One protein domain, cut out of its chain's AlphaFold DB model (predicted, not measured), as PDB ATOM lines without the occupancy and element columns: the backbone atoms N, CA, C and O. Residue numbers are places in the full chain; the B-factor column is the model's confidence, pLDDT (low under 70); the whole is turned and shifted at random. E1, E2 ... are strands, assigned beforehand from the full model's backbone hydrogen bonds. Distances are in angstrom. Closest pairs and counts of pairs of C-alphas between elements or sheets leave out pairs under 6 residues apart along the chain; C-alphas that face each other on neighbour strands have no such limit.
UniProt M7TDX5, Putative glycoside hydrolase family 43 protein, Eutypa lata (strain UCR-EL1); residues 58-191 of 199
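What this domain is: This is residues 58 to 191 of the 199 residues of the protein "Putative glycoside hydrolase family 43 protein" of Eutypa lata (strain UCR-EL1) (UniProt M7TDX5). What shape do these coordinates make? Two strongly twisted sheets stand face to face as a sandwich, E1 to E4 in one and E5 to E8 in the other, and the small hairpin of E9 and E10 extends the second sheet at one end, beside the first residues of E7. What is it built of? The printed part has 134 residues with ten named strands, E1 to E10 in chain order, and no named helix; the class is all strand. E1 E2 E3 E4 and E5 E6 E7 E8 are each a meander, every strand the antiparallel neighbour of the one before, while E7 and E10 are parallel. How large is it? It is compact, with a radius of gyration of the C-alphas of 15.9 A and spans of 50 by 36 by 26 A.

Where its parts are: Where does the first sheet run? E1 is residues 58 to 67, 25.1 A long from C-alpha 58 at (126.491, 209.257, 127.573), and bends by 53 degrees at residue 61. E2, residues 70 to 78, and E3, residues 88 to 96, are 25.4 A each, and E4 is residues 107 to 111. Where does the second run? E5 is residues 120 to 128, 22.2 A, E6 residues 131 to 138, 21.9 A, and E7 residues 150 to 160, 29.1 A. E8 is residues 169 to 172, E9 residues 180 to 183, and E10 residues 186 to 190, ending at C-alpha 190 at (111.988, 208.068, 116.815).

How they stand to each other: What joins the first sheet? Its order is E1 E2 E3 E4; N 63 and O 74 are 2.8 A apart, N 73 and O 92 3.0 A, and N 93 and O 107 2.8 A, within hydrogen-bond range. How do the sheets meet? The parts that face each other are 10.0 A centre to centre, with strands at 23 degrees; the closest C-alphas of E2 and E5, Ala 76 and Ile 121, are 5.0 A apart. What joins the branched sheet? N 124 and O 135 of E5 and E6 are 2.8 A apart, N 154 and O 136 of E7 and E6 2.9 A. On the other side of E7 from E6 lie E8, with N 155 and O 169 at 2.9 A, and E10, with N 151 and O 189 at 2.9 A; E9 and E10 have N 188 and O 181 at 2.8 A.

The domain as a whole: Which C-alphas are farthest apart? Those of Gly 98 and Gly 184, at 50.7 A. Are there cuts or long links? The printed part has no cut, and the link from E6 to E7 is long, with 11 residues. Is confidence low anywhere? No printed residue is under 70; the mean pLDDT of the printed part of this model is 96.2.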
ATOM      1  N   GLY A  58     127.875 209.601 127.922       96.88
ATOM      2  CA  GLY A  58     126.491 209.257 127.573       96.88
ATOM      3  C   GLY A  58     126.060 207.882 128.088       96.88
ATOM      4  O   GLY A  58     125.596 207.059 127.316       96.88
ATOM      5  N   LEU A  59     126.280 207.598 129.377       98.44
ATOM      6  CA  LEU A  59     125.860 206.322 129.958       98.44
ATOM      7  C   LEU A  59     124.340 206.333 130.115       98.44
ATOM      8  O   LEU A  59     123.834 207.009 131.017       98.44
ATOM      9  N   TRP A  60     123.648 205.618 129.232       98.75
ATOM     10  CA  TRP A  60     122.192 205.670 129.086       98.75
ATOM     11  C   TRP A  60     121.538 204.297 129.196       98.75
ATOM     12  O   TRP A  60     122.158 203.278 128.876       98.75
ATOM     13  N   ALA A  61     120.285 204.329 129.651       98.69
ATOM     14  CA  ALA A  61     119.317 203.240 129.682       98.69
ATOM     15  C   ALA A  61     119.923 201.884 130.076       98.69
ATOM     16  O   ALA A  61     119.878 200.934 129.293       98.69
ATOM     17  N   PRO A  62     120.568 201.774 131.257       98.81
ATOM     18  CA  PRO A  62     120.982 200.470 131.734       98.81
ATOM     19  C   PRO A  62     119.766 199.571 131.960       98.81
ATOM     20  O   PRO A  62     118.782 200.007 132.546       98.81
ATOM     21  N   GLU A  63     119.878 198.297 131.604       98.81
ATOM     22  CA  GLU A  63     118.920 197.258 131.975       98.81
ATOM     23  C   GLU A  63     119.634 196.082 132.636       98.81
ATOM     24  O   GLU A  63     120.644 195.594 132.126       98.81
ATOM     25  N   LEU A  64     119.103 195.606 133.765       98.56
ATOM     26  CA  LEU A  64     119.646 194.475 134.520       98.56
ATOM     27  C   LEU A  64     118.918 193.181 134.150       98.56
ATOM     28  O   LEU A  64     117.732 193.041 134.407       98.56
ATOM     29  N   HIS A  65     119.645 192.177 133.680       98.19
ATOM     30  CA  HIS A  65     119.075 190.908 133.237       98.19
ATOM     31  C   HIS A  65     119.718 189.721 133.952       98.19
ATOM     32  O   HIS A  65     120.933 189.684 134.140       98.19
ATOM     33  N   CYS A  66     118.919 188.723 134.331       96.12
ATOM     34  CA  CYS A  66     119.415 187.437 134.825       96.12
ATOM     35  C   CYS A  66     119.283 186.396 133.714       96.12
ATOM     36  O   CYS A  66     118.196 185.883 133.464       96.12
ATOM     37  N   LEU A  67     120.383 186.093 133.025       95.75
ATOM     38  CA  LEU A  67     120.376 185.248 131.832       95.75
ATOM     39  C   LEU A  67     121.230 184.015 132.072       95.75
ATOM     40  O   LEU A  67     122.403 184.123 132.433       95.75
ATOM     41  N   ARG A  68     120.660 182.830 131.833       94.50
ATOM     42  CA  ARG A  68     121.399 181.554 131.841       94.50
ATOM     43  C   ARG A  68     122.297 181.374 133.079       94.50
ATOM     44  O   ARG A  68     123.423 180.895 132.980       94.50
ATOM     45  N   GLY A  69     121.793 181.777 134.249       95.31
ATOM     46  CA  GLY A  69     122.474 181.613 135.535       95.31
ATOM     47  C   GLY A  69     123.469 182.715 135.918       95.31
ATOM     48  O   GLY A  69     124.191 182.536 136.898       95.31
ATOM     49  N   ARG A  70     123.514 183.848 135.206       97.56
ATOM     50  CA  ARG A  70     124.394 184.984 135.523       97.56
ATOM     51  C   ARG A  70     123.686 186.327 135.327       97.56
ATOM     52  O   ARG A  70     122.833 186.461 134.454       97.56
ATOM     53  N   TRP A  71     124.058 187.314 136.137       98.50
ATOM     54  CA  TRP A  71     123.598 188.694 135.996       98.50
ATOM     55  C   TRP A  71     124.361 189.446 134.901       98.50
ATOM     56  O   TRP A  71     125.575 189.298 134.771       98.50
ATOM     57  N   TYR A  72     123.661 190.291 134.150       98.81
ATOM     58  CA  TYR A  72     124.221 191.154 133.113       98.81
ATOM     59  C   TYR A  72     123.580 192.534 133.174       98.81
ATOM     60  O   TYR A  72     122.397 192.638 133.480       98.81
ATOM     61  N   VAL A  73     124.335 193.581 132.845       98.88
ATOM     62  CA  VAL A  73     123.756 194.903 132.568       98.88
ATOM     63  C   VAL A  73     124.069 195.297 131.141       98.88
ATOM     64  O   VAL A  73     125.241 195.338 130.773       98.88
ATOM     65  N   TYR A  74     123.038 195.611 130.364       98.88
ATOM     66  CA  TYR A  74     123.152 196.168 129.018       98.88
ATOM     67  C   TYR A  74     122.962 197.669 129.121       98.88
ATOM     68  O   TYR A  74     122.070 198.110 129.831       98.88
ATOM     69  N   TYR A  75     123.819 198.456 128.481       98.88
ATOM     70  CA  TYR A  75     123.725 199.914 128.524       98.88
ATOM     71  C   TYR A  75     124.319 200.528 127.262       98.88
ATOM     72  O   TYR A  75     125.190 199.934 126.614       98.88
ATOM     73  N   ALA A  76     123.871 201.731 126.924       98.81
ATOM     74  CA  ALA A  76     124.476 202.512 125.860       98.81
ATOM     75  C   ALA A  76     125.579 203.410 126.423       98.81
ATOM     76  O   ALA A  76     125.464 203.953 127.524       98.81
ATOM     77  N   ALA A  77     126.658 203.567 125.663       98.62
ATOM     78  CA  ALA A  77     127.678 204.566 125.947       98.62
ATOM     79  C   ALA A  77     128.366 205.023 124.663       98.62
ATOM     80  O   ALA A  77     128.370 204.330 123.648       98.62
ATOM     81  N   ALA A  78     128.973 206.197 124.725       98.31
ATOM     82  CA  ALA A  78     129.721 206.825 123.657       98.31
ATOM     83  C   ALA A  78     131.192 207.015 124.030       98.31
ATOM     84  O   ALA A  78     131.598 207.079 125.199       98.31
ATOM     85  N   ASN A  79     131.995 207.198 122.987       97.75
ATOM     86  CA  ASN A  79     133.344 207.699 123.121       97.75
ATOM     87  C   ASN A  79     133.303 209.181 123.519       97.75
ATOM     88  O   ASN A  79     132.718 210.011 122.820       97.75
ATOM     89  N   ALA A  80     134.000 209.525 124.601       94.31
ATOM     90  CA  ALA A  80     134.007 210.885 125.139       94.31
ATOM     91  C   ALA A  80     134.516 211.953 124.153       94.31
ATOM     92  O   ALA A  80     134.070 213.095 124.205       94.31
ATOM     93  N   SER A  81     135.420 211.591 123.240       96.12
ATOM     94  CA  SER A  81     135.968 212.499 122.222       96.12
ATOM     95  C   SER A  81     135.125 212.582 120.944       96.12
ATOM     96  O   SER A  81     135.184 213.593 120.251       96.12
ATOM     97  N   ARG A  82     134.336 211.543 120.626       95.81
ATOM     98  CA  ARG A  82     133.503 211.486 119.407       95.81
ATOM     99  C   ARG A  82     132.044 211.888 119.646       95.81
ATOM    100  O   ARG A  82     131.330 212.177 118.689       95.81
ATOM    101  N   GLY A  83     131.603 211.933 120.902       95.31
ATOM    102  CA  GLY A  83     130.268 212.394 121.283       95.31
ATOM    103  C   GLY A  83     129.146 211.463 120.819       95.31
ATOM    104  O   GLY A  83     129.372 210.281 120.550       95.31
ATOM    105  N   ASN A  84     127.925 212.003 120.724       94.62
ATOM    106  CA  ASN A  84     126.692 211.224 120.557       94.62
ATOM    107  C   ASN A  84     126.730 210.214 119.397       94.62
ATOM    108  O   ASN A  84     126.300 209.078 119.564       94.62
ATOM    109  N   LYS A  85     127.304 210.585 118.244       95.81
ATOM    110  CA  LYS A  85     127.369 209.717 117.052       95.81
ATOM    111  C   LYS A  85     128.103 208.386 117.291       95.81
ATOM    112  O   LYS A  85     127.973 207.439 116.517       95.81
ATOM    113  N   SER A  86     128.883 208.301 118.367       97.31
ATOM    114  CA  SER A  86     129.648 207.110 118.729       97.31
ATOM    115  C   SER A  86     128.944 206.157 119.697       97.31
ATOM    116  O   SER A  86     129.589 205.201 120.127       97.31
ATOM    117  N   HIS A  87     127.663 206.373 120.033       98.50
ATOM    118  CA  HIS A  87     126.941 205.448 120.910       98.50
ATOM    119  C   HIS A  87     126.905 204.031 120.347       98.50
ATOM    120  O   HIS A  87     126.596 203.815 119.171       98.50
ATOM    121  N   ARG A  88     127.245 203.071 121.204       98.62
ATOM    122  CA  ARG A  88     127.140 201.630 120.973       98.62
ATOM    123  C   ARG A  88     126.593 200.969 122.235       98.62
ATOM    124  O   ARG A  88     126.628 201.550 123.318       98.62
ATOM    125  N   MET A  89     126.180 199.715 122.083       98.81
ATOM    126  CA  MET A  89     125.699 198.883 123.180       98.81
ATOM    127  C   MET A  89     126.838 198.100 123.834       98.81
ATOM    128  O   MET A  89     127.626 197.428 123.155       98.81
ATOM    129  N   TYR A  90     126.899 198.171 125.160       98.81
ATOM    130  CA  TYR A  90     127.910 197.552 126.010       98.81
ATOM    131  C   TYR A  90     127.269 196.677 127.077       98.81
ATOM    132  O   TYR A  90     126.110 196.869 127.441       98.81
ATOM    133  N   VAL A  91     128.048 195.722 127.587       98.88
ATOM    134  CA  VAL A  91     127.587 194.760 128.586       98.88
ATOM    135  C   VAL A  91     128.552 194.701 129.765       98.88
ATOM    136  O   VAL A  91     129.778 194.658 129.602       98.88
ATOM    137  N   LEU A  92     127.986 194.671 130.966       98.88
ATOM    138  CA  LEU A  92     128.666 194.283 132.196       98.88
ATOM    139  C   LEU A  92     128.259 192.861 132.575       98.88
ATOM    140  O   LEU A  92     127.092 192.498 132.448       98.88
ATOM    141  N   GLY A  93     129.212 192.076 133.062       98.69
ATOM    142  CA  GLY A  93     128.982 190.757 133.636       98.69
ATOM    143  C   GLY A  93     128.987 190.858 135.150       98.69
ATOM    144  O   GLY A  93     129.973 191.298 135.730       98.69
ATOM    145  N   GLY A  94     127.898 190.454 135.784       98.31
ATOM    146  CA  GLY A  94     127.750 190.450 137.234       98.31
ATOM    147  C   GLY A  94     128.035 189.081 137.856       98.31
ATOM    148  O   GLY A  94     128.583 188.190 137.187       98.31
ATOM    149  N   PRO A  95     127.635 188.892 139.124       97.62
ATOM    150  CA  PRO A  95     127.785 187.624 139.826       97.62
ATOM    151  C   PRO A  95     126.834 186.537 139.272       97.62
ATOM    152  O   PRO A  95     125.958 186.819 138.442       97.62
ATOM    153  N   PRO A  96     126.980 185.272 139.708       97.00
ATOM    154  CA  PRO A  96     126.008 184.215 139.432       97.00
ATOM    155  C   PRO A  96     124.588 184.578 139.896       97.00
ATOM    156  O   PRO A  96     124.402 185.308 140.864       97.00
ATOM    157  N   ALA A  97     123.570 184.005 139.253       94.06
ATOM    158  CA  ALA A  97     122.152 184.278 139.529       94.06
ATOM    159  C   ALA A  97     121.709 183.983 140.975       94.06
ATOM    160  O   ALA A  97     120.702 184.521 141.432       94.06
ATOM    161  N   GLY A  98     122.434 183.105 141.676       92.00
ATOM    162  CA  GLY A  98     122.181 182.769 143.080       92.00
ATOM    163  C   GLY A  98     122.712 183.802 144.078       92.00
ATOM    164  O   GLY A  98     122.442 183.680 145.269       92.00
ATOM    165  N   GLU A  99     123.462 184.800 143.615       93.19
ATOM    166  CA  GLU A  99     124.027 185.864 144.438       93.19
ATOM    167  C   GLU A  99     123.291 187.188 144.212       93.19
ATOM    168  O   GLU A  99     122.697 187.434 143.157       93.19
ATOM    169  N   ASN A 100     123.337 188.059 145.223       91.50
ATOM    170  CA  ASN A 100     122.702 189.367 145.155       91.50
ATOM    171  C   ASN A 100     123.526 190.313 144.248       91.50
ATOM    172  O   ASN A 100     124.668 190.639 144.595       91.50
ATOM    173  N   PRO A 101     122.966 190.826 143.132       94.94
ATOM    174  CA  PRO A 101     123.681 191.717 142.215       94.94
ATOM    175  C   PRO A 101     124.050 193.077 142.837       94.94
ATOM    176  O   PRO A 101     124.896 193.782 142.289       94.94
ATOM    177  N   CYS A 102     123.475 193.431 143.994       93.75
ATOM    178  CA  CYS A 102     123.829 194.613 144.789       93.75
ATOM    179  C   CYS A 102     124.939 194.371 145.825       93.75
ATOM    180  O   CYS A 102     125.222 195.261 146.628       93.75
ATOM    181  N   GLN A 103     125.560 193.191 145.833       90.69
ATOM    182  CA  GLN A 103     126.700 192.866 146.702       90.69
ATOM    183  C   GLN A 103     127.853 192.172 145.963       90.69
ATOM    184  O   GLN A 103     128.938 192.055 146.525       90.69
ATOM    185  N   GLY A 104     127.624 191.702 144.735       85.06
ATOM    186  CA  GLY A 104     128.631 190.999 143.950       85.06
ATOM    187  C   GLY A 104     129.569 191.908 143.159       85.06
ATOM    188  O   GLY A 104     129.389 193.124 143.064       85.06
ATOM    189  N   GLU A 105     130.572 191.273 142.564       94.50
ATOM    190  CA  GLU A 105     131.538 191.920 141.683       94.50
ATOM    191  C   GLU A 105     131.015 192.001 140.246       94.50
ATOM    192  O   GLU A 105     130.264 191.142 139.777       94.50
ATOM    193  N   TRP A 106     131.440 193.052 139.550       98.31
ATOM    194  CA  TRP A 106     131.045 193.343 138.180       98.31
ATOM    195  C   TRP A 106     132.277 193.553 137.308       98.31
ATOM    196  O   TRP A 106     133.227 194.229 137.700       98.31
ATOM    197  N   GLU A 107     132.243 192.993 136.103       98.25
ATOM    198  CA  GLU A 107     133.289 193.137 135.097       98.25
ATOM    199  C   GLU A 107     132.746 193.769 133.815       98.25
ATOM    200  O   GLU A 107     131.598 193.556 133.421       98.25
ATOM    201  N   PHE A 108     133.587 194.534 133.124       98.62
ATOM    202  CA  PHE A 108     133.263 195.051 131.802       98.62
ATOM    203  C   PHE A 108     133.531 193.982 130.745       98.62
ATOM    204  O   PHE A 108     134.681 193.647 130.467       98.62
ATOM    205  N   LEU A 109     132.465 193.465 130.134       98.69
ATOM    206  CA  LEU A 109     132.571 192.436 129.099       98.69
ATOM    207  C   LEU A 109     132.825 193.027 127.704       98.69
ATOM    208  O   LEU A 109     133.291 192.319 126.803       98.69
ATOM    209  N   GLY A 110     132.553 194.322 127.532       98.44
ATOM    210  CA  GLY A 110     132.802 195.055 126.297       98.44
ATOM    211  C   GLY A 110     131.542 195.381 125.507       98.44
ATOM    212  O   GLY A 110     130.419 195.300 125.999       98.44
ATOM    213  N   ARG A 111     131.756 195.793 124.256       98.31
ATOM    214  CA  ARG A 111     130.698 196.017 123.266       98.31
ATOM    215  C   ARG A 111     130.056 194.683 122.875       98.31
ATOM    216  O   ARG A 111     130.771 193.684 122.772       98.31
ATOM    217  N   ILE A 112     128.756 194.681 122.569       98.50
ATOM    218  CA  ILE A 112     128.091 193.508 121.976       98.50
ATOM    219  C   ILE A 112     128.772 193.159 120.645       98.50
ATOM    220  O   ILE A 112     128.793 193.950 119.693       98.50
ATOM    221  N   ARG A 113     129.368 191.970 120.593       98.50
ATOM    222  CA  ARG A 113     130.201 191.486 119.490       98.50
ATOM    223  C   ARG A 113     129.332 191.089 118.306       98.50
ATOM    224  O   ARG A 113     128.256 190.538 118.486       98.50
ATOM    225  N   GLY A 114     129.819 191.366 117.098       97.06
ATOM    226  CA  GLY A 114     129.103 191.071 115.852       97.06
ATOM    227  C   GLY A 114     128.005 192.081 115.487       97.06
ATOM    228  O   GLY A 114     127.370 191.932 114.445       97.06
ATOM    229  N   THR A 115     127.808 193.136 116.285       96.06
ATOM    230  CA  THR A 115     126.978 194.283 115.883       96.06
ATOM    231  C   THR A 115     127.673 195.101 114.781       96.06
ATOM    232  O   THR A 115     128.895 195.282 114.840       96.06
ATOM    233  N   PRO A 116     126.934 195.618 113.780       95.06
ATOM    234  CA  PRO A 116     127.489 196.527 112.776       95.06
ATOM    235  C   PRO A 116     127.970 197.821 113.436       95.06
ATOM    236  O   PRO A 116     127.552 198.143 114.547       95.06
ATOM    237  N   ASP A 117     128.828 198.597 112.769       94.06
ATOM    238  CA  ASP A 117     129.277 199.898 113.285       94.06
ATOM    239  C   ASP A 117     128.226 201.014 113.123       94.06
ATOM    240  O   ASP A 117     128.481 202.079 112.577       94.06
ATOM    241  N   GLN A 118     127.027 200.723 113.615       95.88
ATOM    242  CA  GLN A 118     125.820 201.535 113.619       95.88
ATOM    243  C   GLN A 118     125.705 202.268 114.961       95.88
ATOM    244  O   GLN A 118     126.099 201.729 115.998       95.88
ATOM    245  N   TRP A 119     125.158 203.483 114.960       98.12
ATOM    246  CA  TRP A 119     124.714 204.122 116.201       98.12
ATOM    247  C   TRP A 119     123.605 203.282 116.842       98.12
ATOM    248  O   TRP A 119     122.674 202.885 116.141       98.12
ATOM    249  N   ALA A 120     123.732 202.977 118.136       98.44
ATOM    250  CA  ALA A 120     122.804 202.094 118.837       98.44
ATOM    251  C   ALA A 120     122.661 202.465 120.321       98.44
ATOM    252  O   ALA A 120     123.681 202.658 120.995       98.44
ATOM    253  N   ILE A 121     121.417 202.509 120.805       98.81
ATOM    254  CA  ILE A 121     121.026 202.758 122.202       98.81
ATOM    255  C   ILE A 121     119.878 201.827 122.637       98.81
ATOM    256  O   ILE A 121     119.380 201.034 121.834       98.81
ATOM    257  N   ASP A 122     119.466 201.938 123.903       98.75
ATOM    258  CA  ASP A 122     118.238 201.349 124.460       98.75
ATOM    259  C   ASP A 122     118.075 199.858 124.161       98.75
ATOM    260  O   ASP A 122     117.082 199.399 123.599       98.75
ATOM    261  N   GLY A 123     119.117 199.090 124.459       98.50
ATOM    262  CA  GLY A 123     119.112 197.662 124.199       98.50
ATOM    263  C   GLY A 123     118.474 196.857 125.320       98.50
ATOM    264  O   GLY A 123     118.980 196.877 126.441       98.50
ATOM    265  N   THR A 124     117.479 196.047 124.969       98.69
ATOM    266  CA  THR A 124     116.881 195.027 125.832       98.69
ATOM    267  C   THR A 124     117.168 193.620 125.308       98.69
ATOM    268  O   THR A 124     117.479 193.407 124.130       98.69
ATOM    269  N   VAL A 125     117.078 192.625 126.183       98.44
ATOM    270  CA  VAL A 125     117.369 191.225 125.867       98.44
ATOM    271  C   VAL A 125     116.327 190.310 126.496       98.44
ATOM    272  O   VAL A 125     115.906 190.519 127.627       98.44
ATOM    273  N   PHE A 126     115.925 189.271 125.772       97.25
ATOM    274  CA  PHE A 126     114.964 188.284 126.263       97.25
ATOM    275  C   PHE A 126     115.205 186.909 125.638       97.25
ATOM    276  O   PHE A 126     115.861 186.775 124.595       97.25
ATOM    277  N   GLU A 127     114.682 185.864 126.280       95.81
ATOM    278  CA  GLU A 127     114.673 184.509 125.731       95.81
ATOM    279  C   GLU A 127     113.305 184.180 125.131       95.81
ATOM    280  O   GLU A 127     112.276 184.321 125.775       95.81
ATOM    281  N   LEU A 128     113.294 183.675 123.897       94.81
ATOM    282  CA  LEU A 128     112.099 183.175 123.226       94.81
ATOM    283  C   LEU A 128     112.409 181.813 122.606       94.81
ATOM    284  O   LEU A 128     113.328 181.680 121.796       94.81
ATOM    285  N   SER A 129     111.641 180.783 122.972       93.56
ATOM    286  CA  SER A 129     111.824 179.411 122.460       93.56
ATOM    287  C   SER A 129     113.268 178.883 122.606       93.56
ATOM    288  O   SER A 129     113.837 178.331 121.662       93.56
ATOM    289  N   ASN A 130     113.874 179.060 123.790       93.19
ATOM    290  CA  ASN A 130     115.270 178.699 124.112       93.19
ATOM    291  C   ASN A 130     116.345 179.420 123.270       93.19
ATOM    292  O   ASN A 130     117.491 178.970 123.183       93.19
ATOM    293  N   ALA A 131     115.996 180.531 122.624       96.62
ATOM    294  CA  ALA A 131     116.923 181.388 121.903       96.62
ATOM    295  C   ALA A 131     116.958 182.776 122.537       96.62
ATOM    296  O   ALA A 131     115.920 183.315 122.895       96.62
ATOM    297  N   LEU A 132     118.155 183.347 122.646       98.12
ATOM    298  CA  LEU A 132     118.355 184.687 123.178       98.12
ATOM    299  C   LEU A 132     118.258 185.702 122.034       98.12
ATOM    300  O   LEU A 132     118.845 185.484 120.967       98.12
ATOM    301  N   TYR A 133     117.527 186.786 122.249       98.50
ATOM    302  CA  TYR A 133     117.352 187.877 121.298       98.50
ATOM    303  C   TYR A 133     117.717 189.195 121.958       98.50
ATOM    304  O   TYR A 133     117.390 189.419 123.118       98.50
ATOM    305  N   PHE A 134     118.385 190.054 121.202       98.81
ATOM    306  CA  PHE A 134     118.698 191.421 121.578       98.81
ATOM    307  C   PHE A 134     117.927 192.366 120.665       98.81
ATOM    308  O   PHE A 134     117.991 192.221 119.439       98.81
ATOM    309  N   VAL A 135     117.194 193.302 121.257       98.75
ATOM    310  CA  VAL A 135     116.445 194.343 120.552       98.75
ATOM    311  C   VAL A 135     116.992 195.689 120.978       98.75
ATOM    312  O   VAL A 135     117.267 195.883 122.155       98.75
ATOM    313  N   TYR A 136     117.188 196.600 120.035       98.81
ATOM    314  CA  TYR A 136     117.778 197.906 120.313       98.81
ATOM    315  C   TYR A 136     117.261 198.967 119.347       98.81
ATOM    316  O   TYR A 136     116.778 198.640 118.258       98.81
ATOM    317  N   SER A 137     117.406 200.229 119.744       98.81
ATOM    318  CA  SER A 137     117.199 201.382 118.872       98.81
ATOM    319  C   SER A 137     118.484 201.723 118.128       98.81
ATOM    320  O   SER A 137     119.558 201.778 118.733       98.81
ATOM    321  N   GLY A 138     118.411 201.970 116.824       98.25
ATOM    322  CA  GLY A 138     119.572 202.368 116.037       98.25
ATOM    323  C   GLY A 138     119.234 203.296 114.878       98.25
ATOM    324  O   GLY A 138     118.108 203.332 114.395       98.25
ATOM    325  N   TRP A 139     120.229 204.028 114.381       97.88
ATOM    326  CA  TRP A 139     120.085 204.742 113.104       97.88
ATOM    327  C   TRP A 139     120.032 203.750 111.945       97.88
ATOM    328  O   TRP A 139     120.680 202.718 112.063       97.88
ATOM    329  N   PRO A 140     119.368 204.033 110.812       96.88
ATOM    330  CA  PRO A 140     119.246 203.083 109.702       96.88
ATOM    331  C   PRO A 140     120.570 202.399 109.306       96.88
ATOM    332  O   PRO A 140     121.624 203.031 109.248       96.88
ATOM    333  N   LEU A 141     120.550 201.094 109.007       93.88
ATOM    334  CA  LEU A 141     121.775 200.354 108.634       93.88
ATOM    335  C   LEU A 141     122.418 200.869 107.333       93.88
ATOM    336  O   LEU A 141     123.623 200.732 107.140       93.88
ATOM    337  N   ASN A 142     121.614 201.460 106.453       88.62
ATOM    338  CA  ASN A 142     122.003 202.098 105.197       88.62
ATOM    339  C   ASN A 142     121.955 203.635 105.306       88.62
ATOM    340  O   ASN A 142     121.372 204.315 104.460       88.62
ATOM    341  N   ASN A 143     122.536 204.186 106.373       86.75
ATOM    342  CA  ASN A 143     122.581 205.627 106.629       86.75
ATOM    343  C   ASN A 143     123.663 206.347 105.797       86.75
ATOM    344  O   ASN A 143     124.588 206.954 106.338       86.75
ATOM    345  N   ASP A 144     123.561 206.271 104.466       80.19
ATOM    346  CA  ASP A 144     124.568 206.799 103.526       80.19
ATOM    347  C   ASP A 144     124.740 208.329 103.601       80.19
ATOM    348  O   ASP A 144     125.745 208.873 103.139       80.19
ATOM    349  N   ASN A 145     123.764 209.040 104.173       81.50
ATOM    350  CA  ASN A 145     123.788 210.490 104.361       81.50
ATOM    351  C   ASN A 145     124.214 210.925 105.777       81.50
ATOM    352  O   ASN A 145     124.170 212.123 106.053       81.50
ATOM    353  N   ASP A 146     124.620 209.990 106.651       82.44
ATOM    354  CA  ASP A 146     125.004 210.242 108.055       82.44
ATOM    355  C   ASP A 146     123.948 211.062 108.833       82.44
ATOM    356  O   ASP A 146     124.272 211.942 109.642       82.44
ATOM    357  N   SER A 147     122.664 210.797 108.557       89.44
ATOM    358  CA  SER A 147     121.537 211.454 109.220       89.44
ATOM    359  C   SER A 147     121.317 210.899 110.626       89.44
ATOM    360  O   SER A 147     121.357 209.692 110.843       89.44
ATOM    361  N   ASP A 148     121.043 211.787 111.577       92.75
ATOM    362  CA  ASP A 148     120.684 211.473 112.962       92.75
ATOM    363  C   ASP A 148     119.189 211.692 113.260       92.75
ATOM    364  O   ASP A 148     118.776 211.653 114.415       92.75
ATOM    365  N   LEU A 149     118.376 211.906 112.218       94.75
ATOM    366  CA  LEU A 149     116.957 212.261 112.335       94.75
ATOM    367  C   LEU A 149     116.025 211.052 112.489       94.75
ATOM    368  O   LEU A 149     114.842 211.231 112.761       94.75
ATOM    369  N   VAL A 150     116.514 209.831 112.258       96.12
ATOM    370  CA  VAL A 150     115.688 208.617 112.307       96.12
ATOM    371  C   VAL A 150     116.320 207.581 113.226       96.12
ATOM    372  O   VAL A 150     117.495 207.246 113.074       96.12
ATOM    373  N   GLN A 151     115.515 207.046 114.139       97.94
ATOM    374  CA  GLN A 151     115.816 205.852 114.919       97.94
ATOM    375  C   GLN A 151     114.801 204.747 114.592       97.94
ATOM    376  O   GLN A 151     113.595 204.999 114.556       97.94
ATOM    377  N   GLU A 152     115.293 203.536 114.346       98.50
ATOM    378  CA  GLU A 152     114.527 202.328 114.026       98.50
ATOM    379  C   GLU A 152     114.800 201.243 115.079       98.50
ATOM    380  O   GLU A 152     115.883 201.197 115.669       98.50
ATOM    381  N   LEU A 153     113.855 200.319 115.274       98.81
ATOM    382  CA  LEU A 153     114.071 199.151 116.128       98.81
ATOM    383  C   LEU A 153     114.627 197.986 115.320       98.81
ATOM    384  O   LEU A 153     114.077 197.596 114.285       98.81
ATOM    385  N   PHE A 154     115.675 197.371 115.856       98.81
ATOM    386  CA  PHE A 154     116.325 196.199 115.289       98.81
ATOM    387  C   PHE A 154     116.260 195.030 116.261       98.81
ATOM    388  O   PHE A 154     116.381 195.219 117.465       98.81
ATOM    389  N   ILE A 155     116.148 193.812 115.733       98.75
ATOM    390  CA  ILE A 155     116.301 192.566 116.488       98.75
ATOM    391  C   ILE A 155     117.461 191.746 115.931       98.75
ATOM    392  O   ILE A 155     117.642 191.634 114.717       98.75
ATOM    393  N   VAL A 156     118.236 191.118 116.810       98.62
ATOM    394  CA  VAL A 156     119.283 190.166 116.436       98.62
ATOM    395  C   VAL A 156     119.296 188.990 117.404       98.62
ATOM    396  O   VAL A 156     119.101 189.144 118.606       98.62
ATOM    397  N   LYS A 157     119.522 187.784 116.883       98.56
ATOM    398  CA  LYS A 157     119.721 186.605 117.730       98.56
ATOM    399  C   LYS A 157     121.099 186.674 118.381       98.56
ATOM    400  O   LYS A 157     122.057 187.083 117.731       98.56
ATOM    401  N   LEU A 158     121.218 186.218 119.617       98.69
ATOM    402  CA  LEU A 158     122.484 186.077 120.325       98.69
ATOM    403  C   LEU A 158     122.888 184.593 120.428       98.69
ATOM    404  O   LEU A 158     122.036 183.715 120.604       98.69
ATOM    405  N   GLU A 159     124.181 184.289 120.289       98.12
ATOM    406  CA  GLU A 159     124.722 182.953 120.596       98.12
ATOM    407  C   GLU A 159     125.037 182.795 122.091       98.12
ATOM    408  O   GLU A 159     124.691 181.780 122.707       98.12
ATOM    409  N   ASP A 160     125.582 183.852 122.684       97.94
ATOM    410  CA  ASP A 160     125.812 184.044 124.111       97.94
ATOM    411  C   ASP A 160     125.364 185.470 124.506       97.94
ATOM    412  O   ASP A 160     125.114 186.278 123.615       97.94
ATOM    413  N   PRO A 161     125.256 185.815 125.802       98.00
ATOM    414  CA  PRO A 161     124.758 187.124 126.252       98.00
ATOM    415  C   PRO A 161     125.499 188.374 125.741       98.00
ATOM    416  O   PRO A 161     125.103 189.487 126.051       98.00
ATOM    417  N   ILE A 162     126.583 188.257 124.979       97.94
ATOM    418  CA  ILE A 162     127.297 189.410 124.420       97.94
ATOM    419  C   ILE A 162     127.701 189.221 122.951       97.94
ATOM    420  O   ILE A 162     128.310 190.117 122.368       97.94
ATOM    421  N   THR A 163     127.355 188.108 122.306       98.69
ATOM    422  CA  THR A 163     127.769 187.839 120.922       98.69
ATOM    423  C   THR A 163     126.566 187.577 120.026       98.69
ATOM    424  O   THR A 163     125.747 186.695 120.298       98.69
ATOM    425  N   THR A 164     126.442 188.346 118.941       98.50
ATOM    426  CA  THR A 164     125.368 188.165 117.964       98.50
ATOM    427  C   THR A 164     125.588 186.924 117.107       98.50
ATOM    428  O   THR A 164     126.699 186.557 116.736       98.50
ATOM    429  N   ARG A 165     124.477 186.298 116.725       98.12
ATOM    430  CA  ARG A 165     124.404 185.236 115.731       98.12
ATOM    431  C   ARG A 165     123.733 185.778 114.474       98.12
ATOM    432  O   ARG A 165     122.520 185.655 114.301       98.12
ATOM    433  N   GLY A 166     124.549 186.322 113.576       96.81
ATOM    434  CA  GLY A 166     124.105 186.903 112.309       96.81
ATOM    435  C   GLY A 166     123.910 188.417 112.378       96.81
ATOM    436  O   GLY A 166     124.371 189.075 113.309       96.81
ATOM    437  N   ALA A 167     123.259 188.962 111.351       96.94
ATOM    438  CA  ALA A 167     123.011 190.393 111.227       96.94
ATOM    439  C   ALA A 167     121.687 190.800 111.905       96.94
ATOM    440  O   ALA A 167     120.737 190.010 111.886       96.94
ATOM    441  N   PRO A 168     121.600 192.022 112.460       98.00
ATOM    442  CA  PRO A 168     120.338 192.597 112.908       98.00
ATOM    443  C   PRO A 168     119.334 192.767 111.766       98.00
ATOM    444  O   PRO A 168     119.709 193.003 110.617       98.00
ATOM    445  N   VAL A 169     118.051 192.679 112.102       98.12
ATOM    446  CA  VAL A 169     116.920 192.884 111.193       98.12
ATOM    447  C   VAL A 169     116.066 194.024 111.737       98.12
ATOM    448  O   VAL A 169     115.720 194.003 112.915       98.12
ATOM    449  N   MET A 170     115.724 195.004 110.897       98.25
ATOM    450  CA  MET A 170     114.790 196.076 111.265       98.25
ATOM    451  C   MET A 170     113.380 195.496 111.416       98.25
ATOM    452  O   MET A 170     112.909 194.773 110.536       98.25
ATOM    453  N   ILE A 171     112.730 195.799 112.537       98.31
ATOM    454  CA  ILE A 171     111.377 195.326 112.869       98.31
ATOM    455  C   ILE A 171     110.362 196.454 113.016       98.31
ATOM    456  O   ILE A 171     109.168 196.202 112.883       98.31
ATOM    457  N   CYS A 172     110.819 197.676 113.281       98.19
ATOM    458  CA  CYS A 172     109.965 198.850 113.372       98.19
ATOM    459  C   CYS A 172     110.728 200.076 112.886       98.19
ATOM    460  O   CYS A 172     111.911 200.234 113.185       98.19
ATOM    461  N   ARG A 173     110.029 200.949 112.170       97.62
ATOM    462  CA  ARG A 173     110.507 202.280 111.816       97.62
ATOM    463  C   ARG A 173     109.356 203.279 111.980       97.62
ATOM    464  O   ARG A 173     108.206 202.867 111.821       97.62
ATOM    465  N   PRO A 174     109.646 204.567 112.206       97.56
ATOM    466  CA  PRO A 174     108.623 205.600 112.307       97.56
ATOM    467  C   PRO A 174     107.827 205.730 111.000       97.56
ATOM    468  O   PRO A 174     108.391 206.011 109.939       97.56
ATOM    469  N   GLU A 175     106.508 205.561 111.059       97.19
ATOM    470  CA  GLU A 175     105.593 205.668 109.907       97.19
ATOM    471  C   GLU A 175     104.379 206.567 110.194       97.19
ATOM    472  O   GLU A 175     103.703 207.049 109.277       97.19
ATOM    473  N   HIS A 176     104.096 206.837 111.465       97.06
ATOM    474  CA  HIS A 176     102.945 207.594 111.918       97.06
ATOM    475  C   HIS A 176     103.341 208.955 112.473       97.06
ATOM    476  O   HIS A 176     104.327 209.101 113.175       97.06
ATOM    477  N   ARG A 177     102.498 209.970 112.246       95.94
ATOM    478  CA  ARG A 177     102.768 211.363 112.657       95.94
ATOM    479  C   ARG A 177     103.121 211.549 114.135       95.94
ATOM    480  O   ARG A 177     103.799 212.513 114.452       95.94
ATOM    481  N   TRP A 178     102.621 210.690 115.021       96.44
ATOM    482  CA  TRP A 178     102.888 210.773 116.459       96.44
ATOM    483  C   TRP A 178     104.283 210.251 116.844       96.44
ATOM    484  O   TRP A 178     104.731 210.524 117.949       96.44
ATOM    485  N   GLU A 179     104.972 209.562 115.934       97.75
ATOM    486  CA  GLU A 179     106.360 209.103 116.084       97.75
ATOM    487  C   GLU A 179     107.375 210.174 115.651       97.75
ATOM    488  O   GLU A 179     108.581 209.956 115.749       97.75
ATOM    489  N   PHE A 180     106.896 211.329 115.164       97.38
ATOM    490  CA  PHE A 180     107.733 212.427 114.693       97.38
ATOM    491  C   PHE A 180     107.623 213.654 115.595       97.38
ATOM    492  O   PHE A 180     106.531 214.176 115.835       97.38
ATOM    493  N   THR A 181     108.773 214.179 116.012       95.56
ATOM    494  CA  THR A 181     108.888 215.521 116.600       95.56
ATOM    495  C   THR A 181     109.573 216.446 115.604       95.56
ATOM    496  O   THR A 181     110.562 216.064 114.993       95.56
ATOM    497  N   ARG A 182     109.071 217.672 115.434       92.94
ATOM    498  CA  ARG A 182     109.655 218.649 114.506       92.94
ATOM    499  C   ARG A 182     110.341 219.783 115.250       92.94
ATOM    500  O   ARG A 182     109.707 220.450 116.066       92.94
ATOM    501  N   ASP A 183     111.594 220.051 114.901       90.19
ATOM    502  CA  ASP A 183     112.346 221.204 115.398       90.19
ATOM    503  C   ASP A 183     113.123 221.917 114.268       90.19
ATOM    504  O   ASP A 183     112.798 221.785 113.086       90.19
ATOM    505  N   GLY A 184     114.112 222.743 114.629       85.25
ATOM    506  CA  GLY A 184     114.941 223.477 113.668       85.25
ATOM    507  C   GLY A 184     115.845 222.601 112.790       85.25
ATOM    508  O   GLY A 184     116.302 223.079 111.754       85.25
ATOM    509  N   ASN A 185     116.072 221.342 113.174       82.44
ATOM    510  CA  ASN A 185     116.921 220.382 112.469       82.44
ATOM    511  C   ASN A 185     116.125 219.424 111.566       82.44
ATOM    512  O   ASN A 185     116.730 218.726 110.757       82.44
ATOM    513  N   GLY A 186     114.792 219.424 111.643       88.38
ATOM    514  CA  GLY A 186     113.928 218.633 110.767       88.38
ATOM    515  C   GLY A 186     112.842 217.873 111.519       88.38
ATOM    516  O   GLY A 186     112.506 218.203 112.657       88.38
ATOM    517  N   ASP A 187     112.277 216.876 110.841       93.31
ATOM    518  CA  ASP A 187     111.367 215.906 111.443       93.31
ATOM    519  C   ASP A 187     112.205 214.740 111.990       93.31
ATOM    520  O   ASP A 187     112.862 214.035 111.225       93.31
ATOM    521  N   HIS A 188     112.181 214.554 113.308       95.69
ATOM    522  CA  HIS A 188     112.860 213.475 114.022       95.69
ATOM    523  C   HIS A 188     111.893 212.315 114.210       95.69
ATOM    524  O   HIS A 188     110.974 212.425 115.021       95.69
ATOM    525  N   GLY A 189     112.072 211.239 113.449       97.44
ATOM    526  CA  GLY A 189     111.295 210.010 113.590       97.44
ATOM    527  C   GLY A 189     111.973 209.078 114.583       97.44
ATOM    528  O   GLY A 189     113.055 208.573 114.290       97.44
ATOM    529  N   ILE A 190     111.349 208.820 115.731       97.56
ATOM    530  CA  ILE A 190     111.988 208.068 116.815       97.56
ATOM    531  C   ILE A 190     111.167 206.830 117.175       97.56
ATOM    532  O   ILE A 190     110.022 206.926 117.620       97.56
ATOM    533  N   ASN A 191     111.772 205.654 117.024       98.50
ATOM    534  CA  ASN A 191     111.363 204.450 117.735       98.50
ATOM    535  C   ASN A 191     112.530 204.008 118.622       98.50
ATOM    536  O   ASN A 191     113.536 203.529 118.109       98.50
TER     537      ASN A 191